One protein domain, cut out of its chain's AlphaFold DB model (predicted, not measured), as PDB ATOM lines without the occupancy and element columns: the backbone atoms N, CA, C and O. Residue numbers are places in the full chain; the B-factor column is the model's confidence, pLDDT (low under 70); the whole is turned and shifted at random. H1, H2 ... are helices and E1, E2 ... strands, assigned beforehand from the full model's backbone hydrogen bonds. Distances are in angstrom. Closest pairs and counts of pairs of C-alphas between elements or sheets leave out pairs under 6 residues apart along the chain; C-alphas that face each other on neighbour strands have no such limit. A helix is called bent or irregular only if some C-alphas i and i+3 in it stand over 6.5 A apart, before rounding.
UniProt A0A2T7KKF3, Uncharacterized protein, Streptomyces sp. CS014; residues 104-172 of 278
ATOM      1  N   PRO A 104     -37.937 -16.091  19.210       67.25
ATOM      2  CA  PRO A 104     -38.057 -15.186  18.082       67.25
ATOM      3  C   PRO A 104     -37.585 -15.930  16.823       67.25
ATOM      4  O   PRO A 104     -36.575 -16.648  16.893       67.25
ATOM      5  N   PRO A 105     -38.298 -15.807  15.689       68.56
ATOM      6  CA  PRO A 105     -37.859 -16.418  14.446       68.56
ATOM      7  C   PRO A 105     -36.455 -15.905  14.122       68.56
ATOM      8  O   PRO A 105     -36.196 -14.699  14.134       68.56
ATOM      9  N   ARG A 106     -35.519 -16.827  13.874       70.75
ATOM     10  CA  ARG A 106     -34.167 -16.451  13.457       70.75
ATOM     11  C   ARG A 106     -34.214 -16.058  11.991       70.75
ATOM     12  O   ARG A 106     -34.124 -16.907  11.108       70.75
ATOM     13  N   LEU A 107     -34.374 -14.767  11.743       74.25
ATOM     14  CA  LEU A 107     -34.266 -14.214  10.403       74.25
ATOM     15  C   LEU A 107     -32.789 -14.162  10.021       74.25
ATOM     16  O   LEU A 107     -32.018 -13.402  10.606       74.25
ATOM     17  N   HIS A 108     -32.414 -14.998   9.058       75.50
ATOM     18  CA  HIS A 108     -31.079 -14.999   8.477       75.50
ATOM     19  C   HIS A 108     -31.113 -14.102   7.236       75.50
ATOM     20  O   HIS A 108     -31.830 -14.389   6.281       75.50
ATOM     21  N   LEU A 109     -30.346 -13.015   7.248       76.38
ATOM     22  CA  LEU A 109     -30.154 -12.116   6.112       76.38
ATOM     23  C   LEU A 109     -28.692 -12.203   5.692       76.38
ATOM     24  O   LEU A 109     -27.802 -11.952   6.499       76.38
ATOM     25  N   PHE A 110     -28.437 -12.596   4.441       74.12
ATOM     26  CA  PHE A 110     -27.075 -12.751   3.907       74.12
ATOM     27  C   PHE A 110     -26.174 -13.671   4.759       74.12
ATOM     28  O   PHE A 110     -24.974 -13.450   4.892       74.12
ATOM     29  N   GLY A 111     -26.765 -14.706   5.369       78.44
ATOM     30  CA  GLY A 111     -26.064 -15.658   6.238       78.44
ATOM     31  C   GLY A 111     -25.788 -15.155   7.659       78.44
ATOM     32  O   GLY A 111     -25.196 -15.889   8.446       78.44
ATOM     33  N   TRP A 112     -26.204 -13.932   8.002       77.50
ATOM     34  CA  TRP A 112     -26.076 -13.363   9.342       77.50
ATOM     35  C   TRP A 112     -27.447 -13.293  10.014       77.50
ATOM     36  O   TRP A 112     -28.449 -12.953   9.382       77.50
ATOM     37  N   ASP A 113     -27.498 -13.590  11.311       84.00
ATOM     38  CA  ASP A 113     -28.706 -13.371  12.104       84.00
ATOM     39  C   ASP A 113     -29.002 -11.859  12.162       84.00
ATOM     40  O   ASP A 113     -28.134 -11.056  12.524       84.00
ATOM     41  N   LEU A 114     -30.240 -11.456  11.846       84.69
ATOM     42  CA  LEU A 114     -30.663 -10.048  11.866       84.69
ATOM     43  C   LEU A 114     -30.373  -9.383  13.221       84.69
ATOM     44  O   LEU A 114     -29.965  -8.224  13.272       84.69
ATOM     45  N   SER A 115     -30.531 -10.121  14.324       82.25
ATOM     46  CA  SER A 115     -30.207  -9.642  15.671       82.25
ATOM     47  C   SER A 115     -28.727  -9.290  15.823       82.25
ATOM     48  O   SER A 115     -28.406  -8.274  16.436       82.25
ATOM     49  N   THR A 116     -27.822 -10.084  15.244       85.75
ATOM     50  CA  THR A 116     -26.383  -9.806  15.241       85.75
ATOM     51  C   THR A 116     -26.071  -8.573  14.405       85.75
ATOM     52  O   THR A 116     -25.296  -7.729  14.851       85.75
ATOM     53  N   LEU A 117     -26.707  -8.416  13.241       86.19
ATOM     54  CA  LEU A 117     -26.520  -7.243  12.383       86.19
ATOM     55  C   LEU A 117     -26.976  -5.959  13.094       86.19
ATOM     56  O   LEU A 117     -26.206  -5.003  13.196       86.19
ATOM     57  N   VAL A 118     -28.181  -5.965  13.673       87.62
ATOM     58  CA  VAL A 118     -28.725  -4.831  14.440       87.62
ATOM     59  C   VAL A 118     -27.858  -4.522  15.660       87.62
ATOM     60  O   VAL A 118     -27.542  -3.359  15.903       87.62
ATOM     61  N   ALA A 119     -27.417  -5.539  16.406       88.62
ATOM     62  CA  ALA A 119     -26.532  -5.342  17.550       88.62
ATOM     63  C   ALA A 119     -25.170  -4.766  17.143       88.62
ATOM     64  O   ALA A 119     -24.663  -3.886  17.830       88.62
ATOM     65  N   THR A 120     -24.607  -5.209  16.016       90.19
ATOM     66  CA  THR A 120     -23.359  -4.660  15.457       90.19
ATOM     67  C   THR A 120     -23.518  -3.186  15.122       90.19
ATOM     68  O   THR A 120     -22.706  -2.371  15.555       90.19
ATOM     69  N   LEU A 121     -24.596  -2.828  14.421       91.25
ATOM     70  CA  LEU A 121     -24.877  -1.445  14.053       91.25
ATOM     71  C   LEU A 121     -25.083  -0.555  15.286       91.25
ATOM     72  O   LEU A 121     -24.452   0.493  15.400       91.25
ATOM     73  N   LEU A 122     -25.926  -0.980  16.234       92.19
ATOM     74  CA  LEU A 122     -26.190  -0.223  17.463       92.19
ATOM     75  C   LEU A 122     -24.932  -0.068  18.313       92.19
ATOM     76  O   LEU A 122     -24.660   1.019  18.818       92.19
ATOM     77  N   SER A 123     -24.147  -1.136  18.442       92.19
ATOM     78  CA  SER A 123     -22.897  -1.109  19.187       92.19
ATOM     79  C   SER A 123     -21.871  -0.179  18.534       92.19
ATOM     80  O   SER A 123     -21.180   0.550  19.245       92.19
ATOM     81  N   LEU A 124     -21.802  -0.149  17.198       92.69
ATOM     82  CA  LEU A 124     -20.938   0.759  16.442       92.69
ATOM     83  C   LEU A 124     -21.328   2.229  16.669       92.69
ATOM     84  O   LEU A 124     -20.479   3.045  17.021       92.69
ATOM     85  N   VAL A 125     -22.614   2.556  16.512       93.00
ATOM     86  CA  VAL A 125     -23.132   3.925  16.682       93.00
ATOM     87  C   VAL A 125     -22.958   4.405  18.123       93.00
ATOM     88  O   VAL A 125     -22.451   5.504  18.346       93.00
ATOM     89  N   ALA A 126     -23.327   3.580  19.109       91.25
ATOM     90  CA  ALA A 126     -23.202   3.926  20.523       91.25
ATOM     91  C   ALA A 126     -21.736   4.095  20.946       91.25
ATOM     92  O   ALA A 126     -21.412   5.030  21.677       91.25
ATOM     93  N   GLY A 127     -20.843   3.226  20.464       90.25
ATOM     94  CA  GLY A 127     -19.417   3.316  20.755       90.25
ATOM     95  C   GLY A 127     -18.760   4.552  20.139       90.25
ATOM     96  O   GLY A 127     -18.071   5.288  20.844       90.25
ATOM     97  N   LEU A 128     -19.045   4.852  18.866       92.06
ATOM     98  CA  LEU A 128     -18.585   6.088  18.217       92.06
ATOM     99  C   LEU A 128     -19.092   7.329  18.960       92.06
ATOM    100  O   LEU A 128     -18.317   8.244  19.231       92.06
ATOM    101  N   TYR A 129     -20.369   7.345  19.352       93.62
ATOM    102  CA  TYR A 129     -20.938   8.442  20.135       93.62
ATOM    103  C   TYR A 129     -20.236   8.615  21.491       93.62
ATOM    104  O   TYR A 129     -19.889   9.737  21.866       93.62
ATOM    105  N   ALA A 130     -19.984   7.517  22.213       93.12
ATOM    106  CA  ALA A 130     -19.289   7.542  23.499       93.12
ATOM    107  C   ALA A 130     -17.851   8.070  23.375       93.12
ATOM    108  O   ALA A 130     -17.422   8.844  24.234       93.12
ATOM    109  N   MET A 131     -17.139   7.709  22.299       93.12
ATOM    110  CA  MET A 131     -15.799   8.231  22.009       93.12
ATOM    111  C   MET A 131     -15.820   9.726  21.685       93.12
ATOM    112  O   MET A 131     -15.054  10.478  22.281       93.12
ATOM    113  N   VAL A 132     -16.718  10.175  20.799       94.62
ATOM    114  CA  VAL A 132     -16.838  11.596  20.404       94.62
ATOM    115  C   VAL A 132     -17.198  12.485  21.598       94.62
ATOM    116  O   VAL A 132     -16.773  13.633  21.677       94.62
ATOM    117  N   ARG A 133     -17.987  11.963  22.543       94.69
ATOM    118  CA  ARG A 133     -18.390  12.684  23.757       94.69
ATOM    119  C   ARG A 133     -17.432  12.500  24.936       94.69
ATOM    120  O   ARG A 133     -17.723  13.030  26.002       94.69
ATOM    121  N   HIS A 134     -16.337  11.752  24.767       90.56
ATOM    122  CA  HIS A 134     -15.397  11.391  25.835       90.56
ATOM    123  C   HIS A 134     -16.083  10.828  27.098       90.56
ATOM    124  O   HIS A 134     -15.612  11.029  28.213       90.56
ATOM    125  N   LEU A 135     -17.213  10.124  26.932       92.38
ATOM    126  CA  LEU A 135     -17.998   9.590  28.055       92.38
ATOM    127  C   LEU A 135     -17.303   8.403  28.727       92.38
ATOM    128  O   LEU A 135     -17.522   8.146  29.908       92.38
ATOM    129  N   LEU A 136     -16.499   7.662  27.963       93.19
ATOM    130  CA  LEU A 136     -15.788   6.469  28.407       93.19
ATOM    131  C   LEU A 136     -14.384   6.424  27.779       93.19
ATOM    132  O   LEU A 136     -14.212   6.897  26.651       93.19
ATOM    133  N   PRO A 137     -13.391   5.817  28.457       90.94
ATOM    134  CA  PRO A 137     -12.067   5.589  27.885       90.94
ATOM    135  C   PRO A 137     -12.145   4.695  26.644       90.94
ATOM    136  O   PRO A 137     -12.875   3.699  26.630       90.94
ATOM    137  N   GLN A 138     -11.348   5.009  25.622       90.12
ATOM    138  CA  GLN A 138     -11.292   4.244  24.371       90.12
ATOM    139  C   GLN A 138     -10.977   2.756  24.610       90.12
ATOM    140  O   GLN A 138     -11.559   1.893  23.946       90.12
ATOM    141  N   ASP A 139     -10.152   2.467  25.619       92.69
ATOM    142  CA  ASP A 139      -9.753   1.116  26.031       92.69
ATOM    143  C   ASP A 139     -10.923   0.258  26.538       92.69
ATOM    144  O   ASP A 139     -10.833  -0.965  26.553       92.69
ATOM    145  N   VAL A 140     -12.042   0.878  26.930       92.38
ATOM    146  CA  VAL A 140     -13.269   0.181  27.349       92.38
ATOM    147  C   VAL A 140     -14.266   0.096  26.196       92.38
ATOM    148  O   VAL A 140     -14.916  -0.934  26.002       92.38
ATOM    149  N   VAL A 141     -14.379   1.167  25.407       91.31
ATOM    150  CA  VAL A 141     -15.378   1.262  24.339       91.31
ATOM    151  C   VAL A 141     -15.077   0.283  23.204       91.31
ATOM    152  O   VAL A 141     -15.983  -0.430  22.782       91.31
ATOM    153  N   LEU A 142     -13.825   0.187  22.738       89.62
ATOM    154  CA  LEU A 142     -13.468  -0.706  21.623       89.62
ATOM    155  C   LEU A 142     -13.743  -2.191  21.931       89.62
ATOM    156  O   LEU A 142     -14.426  -2.836  21.128       89.62
ATOM    157  N   PRO A 143     -13.304  -2.754  23.077       90.50
ATOM    158  CA  PRO A 143     -13.647  -4.128  23.426       90.50
ATOM    159  C   PRO A 143     -15.152  -4.334  23.563       90.50
ATOM    160  O   PRO A 143     -15.670  -5.329  23.066       90.50
ATOM    161  N   ALA A 144     -15.876  -3.394  24.183       88.31
ATOM    162  CA  ALA A 144     -17.327  -3.492  24.307       88.31
ATOM    163  C   ALA A 144     -18.012  -3.521  22.931       88.31
ATOM    164  O   ALA A 144     -18.883  -4.363  22.704       88.31
ATOM    165  N   MET A 145     -17.565  -2.675  21.995       89.94
ATOM    166  CA  MET A 145     -18.092  -2.622  20.629       89.94
ATOM    167  C   MET A 145     -17.957  -3.948  19.879       89.94
ATOM    168  O   MET A 145     -18.843  -4.310  19.108       89.94
ATOM    169  N   LEU A 146     -16.859  -4.667  20.106       89.50
ATOM    170  CA  LEU A 146     -16.582  -5.957  19.472       89.50
ATOM    171  C   LEU A 146     -17.253  -7.126  20.206       89.50
ATOM    172  O   LEU A 146     -17.706  -8.085  19.580       89.50
ATOM    173  N   LEU A 147     -17.337  -7.053  21.536       89.75
ATOM    174  CA  LEU A 147     -17.894  -8.114  22.367       89.75
ATOM    175  C   LEU A 147     -19.419  -8.182  22.286       89.75
ATOM    176  O   LEU A 147     -19.960  -9.285  22.257       89.75
ATOM    177  N   ILE A 148     -20.123  -7.046  22.233       89.75
ATOM    178  CA  ILE A 148     -21.596  -7.022  22.207       89.75
ATOM    179  C   ILE A 148     -22.154  -7.877  21.050       89.75
ATOM    180  O   ILE A 148     -22.950  -8.779  21.327       89.75
ATOM    181  N   PRO A 149     -21.727  -7.712  19.782       87.00
ATOM    182  CA  PRO A 149     -22.225  -8.537  18.676       87.00
ATOM    183  C   PRO A 149     -21.863 -10.021  18.805       87.00
ATOM    184  O   PRO A 149     -22.658 -10.902  18.460       87.00
ATOM    185  N   LEU A 150     -20.679 -10.315  19.350       87.38
ATOM    186  CA  LEU A 150     -20.219 -11.683  19.591       87.38
ATOM    187  C   LEU A 150     -21.062 -12.371  20.676       87.38
ATOM    188  O   LEU A 150     -21.441 -13.538  20.540       87.38
ATOM    189  N   PHE A 151     -21.447 -11.642  21.722       86.75
ATOM    190  CA  PHE A 151     -22.415 -12.132  22.695       86.75
ATOM    191  C   PHE A 151     -23.791 -12.312  22.062       86.75
ATOM    192  O   PHE A 151     -24.379 -13.371  22.240       86.75
ATOM    193  N   VAL A 152     -24.292 -11.359  21.272       88.12
ATOM    194  CA  VAL A 152     -25.621 -11.481  20.643       88.12
ATOM    195  C   VAL A 152     -25.712 -12.678  19.691       88.12
ATOM    196  O   VAL A 152     -26.742 -13.348  19.670       88.12
ATOM    197  N   SER A 153     -24.648 -13.005  18.955       85.75
ATOM    198  CA  SER A 153     -24.624 -14.185  18.071       85.75
ATOM    199  C   SER A 153     -24.536 -15.519  18.828       85.75
ATOM    200  O   SER A 153     -25.117 -16.523  18.412       85.75
ATOM    201  N   THR A 154     -23.843 -15.561  19.970       86.38
ATOM    202  CA  THR A 154     -23.635 -16.807  20.734       86.38
ATOM    203  C   THR A 154     -24.682 -17.048  21.822       86.38
ATOM    204  O   THR A 154     -24.936 -18.198  22.198       86.38
ATOM    205  N   LEU A 155     -25.323 -15.991  22.319       86.00
ATOM    206  CA  LEU A 155     -26.278 -16.028  23.422       86.00
ATOM    207  C   LEU A 155     -27.501 -16.905  23.128       86.00
ATOM    208  O   LEU A 155     -27.827 -17.709  23.998       86.00
ATOM    209  N   PRO A 156     -28.118 -16.893  21.929       85.38
ATOM    210  CA  PRO A 156     -29.215 -17.803  21.621       85.38
ATOM    211  C   PRO A 156     -28.823 -19.274  21.766       85.38
ATOM    212  O   PRO A 156     -29.570 -20.041  22.358       85.38
ATOM    213  N   ARG A 157     -27.631 -19.673  21.297       86.56
ATOM    214  CA  ARG A 157     -27.147 -21.059  21.438       86.56
ATOM    215  C   ARG A 157     -26.873 -21.421  22.895       86.56
ATOM    216  O   ARG A 157     -27.157 -22.539  23.309       86.56
ATOM    217  N   ARG A 158     -26.342 -20.484  23.686       87.12
ATOM    218  CA  ARG A 158     -26.119 -20.693  25.125       87.12
ATOM    219  C   ARG A 158     -27.430 -20.789  25.897       87.12
ATOM    220  O   ARG A 158     -27.551 -21.662  26.748       87.12
ATOM    221  N   LEU A 159     -28.407 -19.936  25.589       88.25
ATOM    222  CA  LEU A 159     -29.748 -20.013  26.163       88.25
ATOM    223  C   LEU A 159     -30.437 -21.312  25.771       88.25
ATOM    224  O   LEU A 159     -31.012 -21.950  26.642       88.25
ATOM    225  N   ASP A 160     -30.306 -21.747  24.515       88.62
ATOM    226  CA  ASP A 160     -30.800 -23.048  24.071       88.62
ATOM    227  C   ASP A 160     -30.134 -24.164  24.892       88.62
ATOM    228  O   ASP A 160     -30.833 -24.958  25.512       88.62
ATOM    229  N   ALA A 161     -28.802 -24.202  24.991       87.31
ATOM    230  CA  ALA A 161     -28.091 -25.220  25.770       87.31
ATOM    231  C   ALA A 161     -28.487 -25.218  27.258       87.31
ATOM    232  O   ALA A 161     -28.696 -26.278  27.843       87.31
ATOM    233  N   CYS A 162     -28.635 -24.041  27.872       87.56
ATOM    234  CA  CYS A 162     -29.126 -23.907  29.243       87.56
ATOM    235  C   CYS A 162     -30.576 -24.375  29.376       87.56
ATOM    236  O   CYS A 162     -30.909 -25.060  30.341       87.56
ATOM    237  N   ALA A 163     -31.431 -24.041  28.412       90.44
ATOM    238  CA  ALA A 163     -32.826 -24.437  28.423       90.44
ATOM    239  C   ALA A 163     -32.972 -25.957  28.291       90.44
ATOM    240  O   ALA A 163     -33.742 -26.543  29.041       90.44
ATOM    241  N   HIS A 164     -32.155 -26.612  27.462       89.69
ATOM    242  CA  HIS A 164     -32.134 -28.074  27.331       89.69
ATOM    243  C   HIS A 164     -31.618 -28.806  28.585       89.69
ATOM    244  O   HIS A 164     -31.824 -30.008  28.725       89.69
ATOM    245  N   ARG A 165     -30.972 -28.111  29.535       89.69
ATOM    246  CA  ARG A 165     -30.643 -28.703  30.849       89.69
ATOM    247  C   ARG A 165     -31.868 -28.828  31.750       89.69
ATOM    248  O   ARG A 165     -31.918 -29.720  32.588       89.69
ATOM    249  N   VAL A 166     -32.829 -27.919  31.601       91.75
ATOM    250  CA  VAL A 166     -34.026 -27.816  32.456       91.75
ATOM    251  C   VAL A 166     -35.317 -28.168  31.721       91.75
ATOM    252  O   VAL A 166     -36.373 -28.232  32.342       91.75
ATOM    253  N   VAL A 167     -35.242 -28.421  30.418       93.44
ATOM    254  CA  VAL A 167     -36.321 -28.926  29.575       93.44
ATOM    255  C   VAL A 167     -35.778 -30.084  28.757       93.44
ATOM    256  O   VAL A 167     -34.779 -29.943  28.059       93.44
ATOM    257  N   ARG A 168     -36.469 -31.217  28.806       93.06
ATOM    258  CA  ARG A 168     -36.210 -32.355  27.936       93.06
ATOM    259  C   ARG A 168     -37.285 -32.401  26.865       93.06
ATOM    260  O   ARG A 168     -38.473 -32.344  27.176       93.06
ATOM    261  N   ILE A 169     -36.851 -32.477  25.616       93.06
ATOM    262  CA  ILE A 169     -37.710 -32.407  24.438       93.06
ATOM    263  C   ILE A 169     -37.563 -33.709  23.666       93.06
ATOM    264  O   ILE A 169     -36.444 -34.183  23.458       93.06
ATOM    265  N   ILE A 170     -38.687 -34.267  23.223       91.81
ATOM    266  CA  ILE A 170     -38.698 -35.369  22.274       91.81
ATOM    267  C   ILE A 170     -39.464 -34.983  21.016       91.81
ATOM    268  O   ILE A 170     -40.585 -34.487  21.083       91.81
ATOM    269  N   GLU A 171     -38.838 -35.239  19.875       89.62
ATOM    270  CA  GLU A 171     -39.415 -35.069  18.532       89.62
ATOM    271  C   GLU A 171     -39.471 -36.411  17.781       89.62
ATOM    272  O   GLU A 171     -40.085 -36.532  16.727       89.62
ATOM    273  N   ALA A 172     -38.810 -37.447  18.312       72.25
ATOM    274  CA  ALA A 172     -38.638 -38.719  17.628       72.25
ATOM    275  C   ALA A 172     -39.934 -39.547  17.631       72.25
ATOM    276  O   ALA A 172     -40.376 -40.032  18.677       72.25
TER     277      ALA A 172
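What this domain is: This is residues 104 to 172 of the 278 residues of an uncharacterized protein of Streptomyces sp. CS014 (UniProt A0A2T7KKF3). This is a helical hairpin of two nearly antiparallel helices side by side, H1 and the first arm of H2, whose second helix runs on past the start of H1 and bends into a further arm. That further arm, H2b, is followed by the short strand E1, and residues 157 to 172 stick out from the hairpin and make much of the length. The printed part has 69 residues with two named helices and one named strand, in the order H1, H2, E1, and its class is mostly helix; E1 pairs with no named strand. The whole is only just loose, close to extended, with a radius of gyration of the C-alphas of 16.1 A, and it spans 55 by 27 by 14 A along its three main axes.

How they stand to each other: Begin at residue 104 and go along residues 104 to 113, where no helix or strand is named; there residues 108 to 109 pair with residues 112 to 113, antiparallel, in stretches too short to be named. Next look at H1, residues 114 to 132, and then at H2, residues 138 to 166, which by its hydrogen bonds was assigned as one helix but is bent: C-alphas 153 and 156 are 6.8 A apart. Its arms are H2a, residues 138 to 153, and H2b, residues 156 to 166. H1 and H2a touch, with 27 pairs of C-alphas within 8 A, and the closest are the C-alphas of Thr 120 and Pro 149, 5.2 A apart. They run opposite ways at a shallow tilt of 9 degrees, with their centres 9.0 A apart, and form a helical hairpin. At the bend, the lines of H2a and H2b stand at a steep tilt of 58 degrees. H2b is apart from H1. E1, residues 167 to 170, follows H2b directly, and the two meet only through their link. E1 is also apart from both H1 and H2a. In the backbone of H1, every O i to N i+4 pair is within hydrogen-bond range; in H2a 9 of 12 such pairs are, and in H2b 6 of 7.

Where its parts are: Find C-alpha 114 at (-30.663, -10.048, 11.866), where H1 begins; from there it runs 27.1 A to C-alpha 132 at (-16.838, 11.596, 20.404). After a link of 5 residues, H2a begins at C-alpha 138, at (-11.292, 4.244, 24.371), and its x, y and z values fall as it runs 23.6 A to C-alpha 153 at (-24.624, -14.185, 18.071). Residues 154 and 155 belong to neither arm. From C-alpha 156, H2b runs 15.5 A to C-alpha 166, and here z rises while x and y keep falling. E1 covers 10.0 A from C-alpha 167 to C-alpha 170, and ends at (-38.698, -35.369, 22.274).

The domain as a whole: Look at His 134, between H1 and H2a, and at the last printed residue, Ala 172: their C-alphas are the two farthest apart, at 55.8 A. The first and last printed C-alphas, those of Pro 104 and Ala 172, are 23.5 A apart. Residues 157 to 172 stand free, of which 157 to 166 belong to H2 and 167 to 170 to E1; without them the body of 53 residues spans 37 by 17 by 16 A. Both links, H1 to H2 and H2 to E1, are tight, and the printed part has no cut. The mean pLDDT of the printed part is 87.4, and the model's confidence is under 70 at residues 104 to 105.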